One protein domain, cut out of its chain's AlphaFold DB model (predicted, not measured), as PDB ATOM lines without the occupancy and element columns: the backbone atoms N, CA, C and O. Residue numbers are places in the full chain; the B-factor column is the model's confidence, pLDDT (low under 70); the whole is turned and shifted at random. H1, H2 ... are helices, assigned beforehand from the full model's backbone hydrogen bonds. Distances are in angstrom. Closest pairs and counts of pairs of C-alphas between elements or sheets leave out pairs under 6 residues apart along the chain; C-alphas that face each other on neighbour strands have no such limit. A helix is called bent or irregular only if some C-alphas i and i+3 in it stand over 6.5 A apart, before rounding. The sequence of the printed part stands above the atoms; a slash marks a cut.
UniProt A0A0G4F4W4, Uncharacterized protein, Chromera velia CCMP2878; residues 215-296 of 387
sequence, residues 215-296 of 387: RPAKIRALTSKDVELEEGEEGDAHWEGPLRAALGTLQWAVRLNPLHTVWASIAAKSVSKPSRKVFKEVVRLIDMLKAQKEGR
ATOM      1  N   ARG A 215     274.910  54.794 271.698       81.25
ATOM      2  CA  ARG A 215     275.327  56.129 271.256       81.25
ATOM      3  C   ARG A 215     276.203  56.027 269.995       81.25
ATOM      4  O   ARG A 215     277.201  55.300 270.016       81.25
ATOM      5  N   PRO A 216     275.863  56.717 268.892       78.88
ATOM      6  CA  PRO A 216     276.667  56.697 267.675       78.88
ATOM      7  C   PRO A 216     278.053  57.309 267.900       78.88
ATOM      8  O   PRO A 216     278.168  58.392 268.465       78.88
ATOM      9  N   ALA A 217     279.105  56.674 267.372       73.56
ATOM     10  CA  ALA A 217     280.472  57.207 267.444       73.56
ATOM     11  C   ALA A 217     280.670  58.499 266.621       73.56
ATOM     12  O   ALA A 217     281.580  59.279 266.885       73.56
ATOM     13  N   LYS A 218     279.826  58.724 265.605       73.44
ATOM     14  CA  LYS A 218     279.791  59.952 264.804       73.44
ATOM     15  C   LYS A 218     278.360  60.456 264.715       73.44
ATOM     16  O   LYS A 218     277.467  59.724 264.290       73.44
ATOM     17  N   ILE A 219     278.160  61.717 265.080       71.88
ATOM     18  CA  ILE A 219     276.870  62.394 264.979       71.88
ATOM     19  C   ILE A 219     276.857  63.167 263.660       71.88
ATOM     20  O   ILE A 219     277.735  63.996 263.413       71.88
ATOM     21  N   ARG A 220     275.899  62.859 262.778       76.31
ATOM     22  CA  ARG A 220     275.707  63.613 261.529       76.31
ATOM     23  C   ARG A 220     275.190  65.020 261.841       76.31
ATOM     24  O   ARG A 220     274.503  65.206 262.842       76.31
ATOM     25  N   ALA A 221     275.466  65.976 260.959       71.31
ATOM     26  CA  ALA A 221     274.842  67.292 261.039       71.31
ATOM     27  C   ALA A 221     273.316  67.158 260.917       71.31
ATOM     28  O   ALA A 221     272.826  66.459 260.026       71.31
ATOM     29  N   LEU A 222     272.590  67.809 261.823       73.06
ATOM     30  CA  LEU A 222     271.132  67.856 261.839       73.06
ATOM     31  C   LEU A 222     270.631  69.207 261.331       73.06
ATOM     32  O   LEU A 222     271.328  70.221 261.387       73.06
ATOM     33  N   THR A 223     269.398  69.211 260.842       73.94
ATOM     34  CA  THR A 223     268.675  70.390 260.370       73.94
ATOM     35  C   THR A 223     267.390  70.580 261.171       73.94
ATOM     36  O   THR A 223     266.963  69.700 261.915       73.94
ATOM     37  N   SER A 224     266.719  71.725 261.002       68.19
ATOM     38  CA  SER A 224     265.427  71.957 261.662       68.19
ATOM     39  C   SER A 224     264.373  70.915 261.288       68.19
ATOM     40  O   SER A 224     263.528  70.608 262.119       68.19
ATOM     41  N   LYS A 225     264.451  70.354 260.075       78.19
ATOM     42  CA  LYS A 225     263.510  69.349 259.568       78.19
ATOM     43  C   LYS A 225     263.589  68.028 260.326       78.19
ATOM     44  O   LYS A 225     262.578  67.356 260.456       78.19
ATOM     45  N   ASP A 226     264.761  67.671 260.853       77.94
ATOM     46  CA  ASP A 226     264.940  66.410 261.584       77.94
ATOM     47  C   ASP A 226     264.160  66.392 262.916       77.94
ATOM     48  O   ASP A 226     263.880  65.327 263.451       77.94
ATOM     49  N   VAL A 227     263.774  67.561 263.442       73.75
ATOM     50  CA  VAL A 227     262.988  67.700 264.682       73.75
ATOM     51  C   VAL A 227     261.576  68.253 264.451       73.75
ATOM     52  O   VAL A 227     260.862  68.537 265.415       73.75
ATOM     53  N   GLU A 228     261.167  68.436 263.192       79.44
ATOM     54  CA  GLU A 228     259.803  68.832 262.841       79.44
ATOM     55  C   GLU A 228     258.843  67.643 262.978       79.44
ATOM     56  O   GLU A 228     259.184  66.503 262.676       79.44
ATOM     57  N   LEU A 229     257.630  67.921 263.456       74.06
ATOM     58  CA  LEU A 229     256.553  66.935 263.484       74.06
ATOM     59  C   LEU A 229     256.042  66.692 262.063       74.06
ATOM     60  O   LEU A 229     255.738  67.655 261.355       74.06
ATOM     61  N   GLU A 230     255.881  65.427 261.687       74.06
ATOM     62  CA  GLU A 230     255.204  65.051 260.447       74.06
ATOM     63  C   GLU A 230     253.676  65.109 260.628       74.06
ATOM     64  O   GLU A 230     253.128  64.824 261.699       74.06
ATOM     65  N   GLU A 231     252.964  65.531 259.580       67.44
ATOM     66  CA  GLU A 231     251.501  65.557 259.593       67.44
ATOM     67  C   GLU A 231     250.943  64.126 259.590       67.44
ATOM     68  O   GLU A 231     251.347  63.294 258.782       67.44
ATOM     69  N   GLY A 232     250.004  63.841 260.496       65.88
ATOM     70  CA  GLY A 232     249.343  62.532 260.603       65.88
ATOM     71  C   GLY A 232     249.954  61.550 261.609       65.88
ATOM     72  O   GLY A 232     249.334  60.529 261.877       65.88
ATOM     73  N   GLU A 233     251.103  61.857 262.224       67.88
ATOM     74  CA  GLU A 233     251.685  60.996 263.266       67.88
ATOM     75  C   GLU A 233     250.850  61.082 264.568       67.88
ATOM     76  O   GLU A 233     250.512  62.185 265.041       67.88
ATOM     77  N   GLU A 234     250.483  59.924 265.127       72.75
ATOM     78  CA  GLU A 234     249.914  59.791 266.474       72.75
ATOM     79  C   GLU A 234     251.043  59.730 267.508       72.75
ATOM     80  O   GLU A 234     252.084  59.112 267.286       72.75
ATOM     81  N   GLY A 235     250.851  60.424 268.631       81.25
ATOM     82  CA  GLY A 235     251.830  60.448 269.711       81.25
ATOM     83  C   GLY A 235     251.743  59.201 270.590       81.25
ATOM     84  O   GLY A 235     250.659  58.696 270.860       81.25
ATOM     85  N   ASP A 236     252.887  58.763 271.096       85.19
ATOM     86  CA  ASP A 236     253.034  57.726 272.108       85.19
ATOM     87  C   ASP A 236     253.400  58.373 273.454       85.19
ATOM     88  O   ASP A 236     254.531  58.829 273.667       85.19
ATOM     89  N   ALA A 237     252.422  58.404 274.366       85.88
ATOM     90  CA  ALA A 237     252.531  59.018 275.690       85.88
ATOM     91  C   ALA A 237     253.688  58.455 276.534       85.88
ATOM     92  O   ALA A 237     254.212  59.162 277.395       85.88
ATOM     93  N   HIS A 238     254.157  57.230 276.249       86.12
ATOM     94  CA  HIS A 238     255.340  56.656 276.893       86.12
ATOM     95  C   HIS A 238     256.573  57.567 276.776       86.12
ATOM     96  O   HIS A 238     257.382  57.657 277.702       86.12
ATOM     97  N   TRP A 239     256.702  58.293 275.661       85.81
ATOM     98  CA  TRP A 239     257.844  59.167 275.399       85.81
ATOM     99  C   TRP A 239     257.693  60.577 275.963       85.81
ATOM    100  O   TRP A 239     258.652  61.342 275.896       85.81
ATOM    101  N   GLU A 240     256.546  60.949 276.533       82.75
ATOM    102  CA  GLU A 240     256.294  62.321 276.986       82.75
ATOM    103  C   GLU A 240     257.276  62.770 278.077       82.75
ATOM    104  O   GLU A 240     257.924  63.813 277.946       82.75
ATOM    105  N   GLY A 241     257.423  61.968 279.134       78.25
ATOM    106  CA  GLY A 241     258.350  62.235 280.239       78.25
ATOM    107  C   GLY A 241     259.811  62.325 279.777       78.25
ATOM    108  O   GLY A 241     260.440  63.371 279.972       78.25
ATOM    109  N   PRO A 242     260.351  61.283 279.107       82.25
ATOM    110  CA  PRO A 242     261.702  61.310 278.546       82.25
ATOM    111  C   PRO A 242     261.944  62.492 277.601       82.25
ATOM    112  O   PRO A 242     262.974  63.165 277.699       82.25
ATOM    113  N   LEU A 243     260.988  62.792 276.717       83.56
ATOM    114  CA  LEU A 243     261.091  63.900 275.771       83.56
ATOM    115  C   LEU A 243     261.129  65.252 276.484       83.56
ATOM    116  O   LEU A 243     261.956  66.088 276.125       83.56
ATOM    117  N   ARG A 244     260.300  65.474 277.513       78.12
ATOM    118  CA  ARG A 244     260.341  66.707 278.318       78.12
ATOM    119  C   ARG A 244     261.697  66.900 278.999       78.12
ATOM    120  O   ARG A 244     262.253  67.993 278.913       78.12
ATOM    121  N   ALA A 245     262.255  65.847 279.596       71.69
ATOM    122  CA  ALA A 245     263.576  65.905 280.224       71.69
ATOM    123  C   ALA A 245     264.683  66.232 279.203       71.69
ATOM    124  O   ALA A 245     265.494  67.134 279.419       71.69
ATOM    125  N   ALA A 246     264.683  65.558 278.048       78.38
ATOM    126  CA  ALA A 246     265.645  65.830 276.980       78.38
ATOM    127  C   ALA A 246     265.496  67.250 276.408       78.38
ATOM    128  O   ALA A 246     266.493  67.920 276.146       78.38
ATOM    129  N   LEU A 247     264.268  67.752 276.259       79.31
ATOM    130  CA  LEU A 247     264.013  69.123 275.820       79.31
ATOM    131  C   LEU A 247     264.516  70.165 276.824       79.31
ATOM    132  O   LEU A 247     265.031  71.192 276.385       79.31
ATOM    133  N   GLY A 248     264.421  69.910 278.132       70.50
ATOM    134  CA  GLY A 248     265.039  70.756 279.160       70.50
ATOM    135  C   GLY A 248     266.551  70.881 278.949       70.50
ATOM    136  O   GLY A 248     267.086  71.985 278.825       70.50
ATOM    137  N   THR A 249     267.233  69.750 278.762       71.94
ATOM    138  CA  THR A 249     268.673  69.716 278.454       71.94
ATOM    139  C   THR A 249     269.008  70.400 277.134       71.94
ATOM    140  O   THR A 249     269.970  71.163 277.052       71.94
ATOM    141  N   LEU A 250     268.207  70.180 276.090       76.31
ATOM    142  CA  LEU A 250     268.384  70.847 274.805       76.31
ATOM    143  C   LEU A 250     268.230  72.368 274.939       76.31
ATOM    144  O   LEU A 250     269.027  73.106 274.362       76.31
ATOM    145  N   GLN A 251     267.252  72.848 275.716       71.81
ATOM    146  CA  GLN A 251     267.080  74.276 275.991       71.81
ATOM    147  C   GLN A 251     268.320  74.876 276.664       71.81
ATOM    148  O   GLN A 251     268.717  75.991 276.323       71.81
ATOM    149  N   TRP A 252     268.976  74.132 277.554       66.69
ATOM    150  CA  TRP A 252     270.268  74.521 278.117       66.69
ATOM    151  C   TRP A 252     271.399  74.516 277.093       66.69
ATOM    152  O   TRP A 252     272.142  75.493 276.994       66.69
ATOM    153  N   ALA A 253     271.504  73.469 276.279       69.12
ATOM    154  CA  ALA A 253     272.536  73.368 275.252       69.12
ATOM    155  C   ALA A 253     272.457  74.531 274.243       69.12
ATOM    156  O   ALA A 253     273.472  75.138 273.900       69.12
ATOM    157  N   VAL A 254     271.252  74.932 273.826       69.94
ATOM    158  CA  VAL A 254     271.074  76.083 272.919       69.94
ATOM    159  C   VAL A 254     271.228  77.438 273.606       69.94
ATOM    160  O   VAL A 254     271.457  78.428 272.918       69.94
ATOM    161  N   ARG A 255     271.169  77.512 274.948       63.81
ATOM    162  CA  ARG A 255     271.658  78.684 275.701       63.81
ATOM    163  C   ARG A 255     273.175  78.788 275.668       63.81
ATOM    164  O   ARG A 255     273.700  79.814 276.073       63.81
ATOM    165  N   LEU A 256     273.905  77.780 275.204       59.12
ATOM    166  CA  LEU A 256     275.330  77.896 274.898       59.12
ATOM    167  C   LEU A 256     275.570  78.166 273.410       59.12
ATOM    168  O   LEU A 256     276.511  78.897 273.107       59.12
ATOM    169  N   ASN A 257     274.669  77.689 272.543       64.81
ATOM    170  CA  ASN A 257     274.755  77.782 271.086       64.81
ATOM    171  C   ASN A 257     273.527  78.481 270.455       64.81
ATOM    172  O   ASN A 257     272.548  77.828 270.071       64.81
ATOM    173  N   PRO A 258     273.563  79.816 270.316       63.56
ATOM    174  CA  PRO A 258     272.412  80.637 269.932       63.56
ATOM    175  C   PRO A 258     271.850  80.335 268.539       63.56
ATOM    176  O   PRO A 258     270.634  80.429 268.344       63.56
ATOM    177  N   LEU A 259     272.701  79.913 267.598       71.56
ATOM    178  CA  LEU A 259     272.319  79.552 266.225       71.56
ATOM    179  C   LEU A 259     271.346  78.369 266.160       71.56
ATOM    180  O   LEU A 259     270.595  78.222 265.198       71.56
ATOM    181  N   HIS A 260     271.296  77.571 267.223       75.12
ATOM    182  CA  HIS A 260     270.509  76.346 267.288       75.12
ATOM    183  C   HIS A 260     269.242  76.490 268.139       75.12
ATOM    184  O   HIS A 260     268.450  75.556 268.251       75.12
ATOM    185  N   THR A 261     268.974  77.685 268.681       73.31
ATOM    186  CA  THR A 261     267.789  77.953 269.521       73.31
ATOM    187  C   THR A 261     266.471  77.692 268.781       73.31
ATOM    188  O   THR A 261     265.479  77.275 269.381       73.31
ATOM    189  N   VAL A 262     266.448  77.895 267.458       75.31
ATOM    190  CA  VAL A 262     265.273  77.599 266.625       75.31
ATOM    191  C   VAL A 262     264.939  76.107 266.649       75.31
ATOM    192  O   VAL A 262     263.761  75.766 266.722       75.31
ATOM    193  N   TRP A 263     265.942  75.229 266.655       81.56
ATOM    194  CA  TRP A 263     265.738  73.780 266.684       81.56
ATOM    195  C   TRP A 263     265.123  73.322 268.005       81.56
ATOM    196  O   TRP A 263     264.146  72.581 267.985       81.56
ATOM    197  N   ALA A 264     265.583  73.861 269.141       78.81
ATOM    198  CA  ALA A 264     264.945  73.618 270.437       78.81
ATOM    199  C   ALA A 264     263.482  74.089 270.466       78.81
ATOM    200  O   ALA A 264     262.612  73.390 270.976       78.81
ATOM    201  N   SER A 265     263.184  75.253 269.872       78.81
ATOM    202  CA  SER A 265     261.805  75.754 269.770       78.81
ATOM    203  C   SER A 265     260.913  74.877 268.887       78.81
ATOM    204  O   SER A 265     259.709  74.813 269.130       78.81
ATOM    205  N   ILE A 266     261.469  74.264 267.841       82.12
ATOM    206  CA  ILE A 266     260.736  73.349 266.963       82.12
ATOM    207  C   ILE A 266     260.491  72.030 267.691       82.12
ATOM    208  O   ILE A 266     259.333  71.645 267.828       82.12
ATOM    209  N   ALA A 267     261.540  71.423 268.248       84.69
ATOM    210  CA  ALA A 267     261.462  70.174 268.996       84.69
ATOM    211  C   ALA A 267     260.502  70.258 270.198       84.69
ATOM    212  O   ALA A 267     259.798  69.301 270.504       84.69
ATOM    213  N   ALA A 268     260.411  71.420 270.855       83.62
ATOM    214  CA  ALA A 268     259.491  71.630 271.972       83.62
ATOM    215  C   ALA A 268     258.008  71.474 271.591       83.62
ATOM    216  O   ALA A 268     257.184  71.174 272.453       83.62
ATOM    217  N   LYS A 269     257.646  71.646 270.312       83.12
ATOM    218  CA  LYS A 269     256.272  71.395 269.846       83.12
ATOM    219  C   LYS A 269     255.910  69.918 269.919       83.12
ATOM    220  O   LYS A 269     254.743  69.588 270.072       83.12
ATOM    221  N   SER A 270     256.902  69.045 269.838       83.00
ATOM    222  CA  SER A 270     256.700  67.605 269.789       83.00
ATOM    223  C   SER A 270     256.260  67.006 271.118       83.00
ATOM    224  O   SER A 270     255.846  65.858 271.150       83.00
ATOM    225  N   VAL A 271     256.236  67.790 272.202       81.19
ATOM    226  CA  VAL A 271     255.621  67.372 273.473       81.19
ATOM    227  C   VAL A 271     254.126  67.088 273.314       81.19
ATOM    228  O   VAL A 271     253.613  66.225 274.011       81.19
ATOM    229  N   SER A 272     253.418  67.758 272.395       82.00
ATOM    230  CA  SER A 272     251.993  67.468 272.160       82.00
ATOM    231  C   SER A 272     251.753  66.157 271.408       82.00
ATOM    232  O   SER A 272     250.622  65.687 271.352       82.00
ATOM    233  N   LYS A 273     252.792  65.621 270.758       86.06
ATOM    234  CA  LYS A 273     252.768  64.383 269.973       86.06
ATOM    235  C   LYS A 273     254.107  63.655 270.150       86.06
ATOM    236  O   LYS A 273     254.925  63.644 269.229       86.06
ATOM    237  N   PRO A 274     254.383  63.148 271.362       86.56
ATOM    238  CA  PRO A 274     255.672  62.549 271.672       86.56
ATOM    239  C   PRO A 274     255.867  61.274 270.844       86.56
ATOM    240  O   PRO A 274     254.929  60.518 270.649       86.56
ATOM    241  N   SER A 275     257.070  61.020 270.332       88.50
ATOM    242  CA  SER A 275     257.374  59.777 269.614       88.50
ATOM    243  C   SER A 275     258.825  59.369 269.824       88.50
ATOM    244  O   SER A 275     259.697  60.212 270.065       88.50
ATOM    245  N   ARG A 276     259.112  58.069 269.682       88.62
ATOM    246  CA  ARG A 276     260.484  57.542 269.742       88.62
ATOM    247  C   ARG A 276     261.403  58.227 268.727       88.62
ATOM    248  O   ARG A 276     262.558  58.508 269.042       88.62
ATOM    249  N   LYS A 277     260.897  58.498 267.515       87.50
ATOM    250  CA  LYS A 277     261.636  59.175 266.436       87.50
ATOM    251  C   LYS A 277     262.059  60.571 266.875       87.50
ATOM    252  O   LYS A 277     263.247  60.877 266.839       87.50
ATOM    253  N   VAL A 278     261.118  61.383 267.358       86.31
ATOM    254  CA  VAL A 278     261.444  62.743 267.795       86.31
ATOM    255  C   VAL A 278     262.360  62.732 269.013       86.31
ATOM    256  O   VAL A 278     263.329  63.487 269.047       86.31
ATOM    257  N   PHE A 279     262.105  61.857 269.988       87.94
ATOM    258  CA  PHE A 279     262.984  61.708 271.146       87.94
ATOM    259  C   PHE A 279     264.425  61.415 270.710       87.94
ATOM    260  O   PHE A 279     265.345  62.125 271.108       87.94
ATOM    261  N   LYS A 280     264.619  60.455 269.801       89.12
ATOM    262  CA  LYS A 280     265.930  60.124 269.233       89.12
ATOM    263  C   LYS A 280     266.605  61.308 268.543       89.12
ATOM    264  O   LYS A 280     267.800  61.518 268.746       89.12
ATOM    265  N   GLU A 281     265.877  62.085 267.747       88.44
ATOM    266  CA  GLU A 281     266.447  63.255 267.069       88.44
ATOM    267  C   GLU A 281     266.798  64.379 268.057       88.44
ATOM    268  O   GLU A 281     267.847  65.002 267.913       88.44
ATOM    269  N   VAL A 282     266.020  64.572 269.129       87.06
ATOM    270  CA  VAL A 282     266.382  65.486 270.231       87.06
ATOM    271  C   VAL A 282     267.660  65.031 270.935       87.06
ATOM    272  O   VAL A 282     268.548  65.852 271.167       87.06
ATOM    273  N   VAL A 283     267.800  63.737 271.238       86.38
ATOM    274  CA  VAL A 283     269.022  63.188 271.856       86.38
ATOM    275  C   VAL A 283     270.232  63.411 270.951       86.38
ATOM    276  O   VAL A 283     271.258  63.917 271.408       86.38
ATOM    277  N   ARG A 284     270.101  63.116 269.652       86.06
ATOM    278  CA  ARG A 284     271.150  63.379 268.654       86.06
ATOM    279  C   ARG A 284     271.493  64.859 268.555       86.06
ATOM    280  O   ARG A 284     272.660  65.187 268.374       86.06
ATOM    281  N   LEU A 285     270.508  65.743 268.689       83.12
ATOM    282  CA  LEU A 285     270.719  67.184 268.667       83.12
ATOM    283  C   LEU A 285     271.540  67.658 269.863       83.12
ATOM    284  O   LEU A 285     272.485  68.418 269.683       83.12
ATOM    285  N   ILE A 286     271.225  67.178 271.068       79.19
ATOM    286  CA  ILE A 286     272.015  67.463 272.274       79.19
ATOM    287  C   ILE A 286     273.456  66.995 272.069       79.19
ATOM    288  O   ILE A 286     274.395  67.746 272.315       79.19
ATOM    289  N   ASP A 287     273.627  65.774 271.572       79.38
ATOM    290  CA  ASP A 287     274.930  65.185 271.282       79.38
ATOM    291  C   ASP A 287     275.714  65.986 270.234       79.38
ATOM    292  O   ASP A 287     276.903  66.255 270.413       79.38
ATOM    293  N   MET A 288     275.049  66.431 269.169       79.19
ATOM    294  CA  MET A 288     275.651  67.279 268.146       79.19
ATOM    295  C   MET A 288     276.100  68.619 268.737       79.19
ATOM    296  O   MET A 288     277.213  69.055 268.462       79.19
ATOM    297  N   LEU A 289     275.279  69.245 269.588       73.00
ATOM    298  CA  LEU A 289     275.619  70.497 270.273       73.00
ATOM    299  C   LEU A 289     276.757  70.331 271.286       73.00
ATOM    300  O   LEU A 289     277.518  71.273 271.489       73.00
ATOM    301  N   LYS A 290     276.885  69.152 271.908       70.50
ATOM    302  CA  LYS A 290     278.033  68.795 272.756       70.50
ATOM    303  C   LYS A 290     279.308  68.602 271.924       70.50
ATOM    304  O   LYS A 290     280.385  68.991 272.364       70.50
ATOM    305  N   ALA A 291     279.193  68.002 270.738       68.38
ATOM    306  CA  ALA A 291     280.323  67.717 269.851       68.38
ATOM    307  C   ALA A 291     280.791  68.939 269.037       68.38
ATOM    308  O   ALA A 291     281.966  69.027 268.665       68.38
ATOM    309  N   GLN A 292     279.888  69.874 268.730       62.31
ATOM    310  CA  GLN A 292     280.215  71.078 267.976       62.31
ATOM    311  C   GLN A 292     280.999  72.075 268.829       62.31
ATOM    312  O   GLN A 292     280.567  72.535 269.881       62.31
ATOM    313  N   LYS A 293     282.168  72.454 268.307       51.91
ATOM    314  CA  LYS A 293     283.110  73.405 268.911       51.91
ATOM    315  C   LYS A 293     282.810  74.848 268.523       51.91
ATOM    316  O   LYS A 293     283.724  75.671 268.510       51.91
ATOM    317  N   GLU A 294     281.561  75.168 268.188       55.56
ATOM    318  CA  GLU A 294     281.113  76.546 267.964       55.56
ATOM    319  C   GLU A 294     281.043  77.282 269.312       55.56
ATOM    320  O   GLU A 294     280.014  77.776 269.756       55.56
ATOM    321  N   GLY A 295     282.172  77.302 270.023       51.09
ATOM    322  CA  GLY A 295     282.323  77.965 271.295       51.09
ATOM    323  C   GLY A 295     282.098  79.453 271.106       51.09
ATOM    324  O   GLY A 295     282.572  80.065 270.144       51.09
ATOM    325  N   ARG A 296     281.376  80.046 272.053       59.81
ATOM    326  CA  ARG A 296     281.188  81.491 272.079       59.81
ATOM    327  C   ARG A 296     282.548  82.171 272.111       59.81
ATOM    328  O   ARG A 296     283.381  81.877 272.971       59.81
TER     329      ARG A 296
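AT A GLANCE: This is residues 215 to 296 of the 387 residues of an uncharacterized protein of Chromera velia CCMP2878 (UniProt A0A0G4F4W4). Three helices, H2, H3 and H4, make an up-and-down bundle, each running against the one before it, with their centres in a triangle; the tiny helix H1 packs on H3 and H4, on the side away from H2. Residues 228 to 236 pass round one end of the bundle from H1 to H2, and residues 215 to 223, before H1, have no named element. The printed part has 82 residues with four named helices in the order H1, H2, H3, H4 and no named strand; the class is all helix, with 53 residues in the helices. The whole is compact, with a radius of gyration of the C-alphas of 12.2 A, and only just elongated, spanning 38 by 25 by 21 A.

IN THESE COORDINATES: H1 is residues 224 to 227, 5.8 A from first to last C-alpha, and begins with C-alpha 224 at (265.427, 71.957, 261.662). H2, the longest helix by residues, is residues 237 to 254, 25.4 A long, beginning with C-alpha 237 at (252.531, 59.018, 275.690). H2 has a kink of 32 degrees near residue 244 and is irregular: C-alphas 238 and 241 are 7.2 A apart. H3 is residues 258 to 272, 24.4 A long, and is irregular too, with C-alphas 259 and 262 at 7.3 A. H4 is residues 276 to 291, 22.3 A long, ending with C-alpha 291 at (280.323, 67.717, 269.851).

HOW THE PARTS SIT: In the bundle, H2 and H3 form a helical hairpin; they touch, opposite ways at a shallow tilt of 14 degrees, and their closest C-alphas, of Val 254 and Thr 261, are 5.1 A apart. H2 and H4 touch, the same way at a shallow tilt of 20 degrees, closest at the C-alphas of Leu 243 and Phe 279, 5.5 A. H3 and H4, also a helical hairpin, only just touch, with 3 pairs of C-alphas within 8 A, through residues 267 to 270 of H3 and 278 to 282 of H4; they run opposite ways at a shallow tilt of 18 degrees, and the closest C-alphas, of Ala 267 and Val 282, are 6.9 A apart. H1 touches residues 262 to 267 of H3, closest at the C-alphas of Val 227 and Ala 267, 5.2 A. H1 also touches residues 278 to 282 of H4, closest at the C-alphas of Val 227 and Val 278, 6.1 A. H1 and H2 are apart. In H4 every O i to N i+4 pair is within hydrogen-bond range; in H2 12 of 14 are, and in H3 5 of 11, beside 8 of 12 O i to N i+3 pairs; H1 is too short for an O i to N i+4 pair.

THE WHOLE: The two C-alphas farthest apart, of Gly 232 and Arg 296, are 38.8 A apart. The printed part has no cut. The links H2 to H3 and H3 to H4 are tight, and H1 to H2 is short. Mean pLDDT of the printed part is 76.3, and it is under 70 at residues 224, 231 to 233, 252 to 258 and 291 to 296.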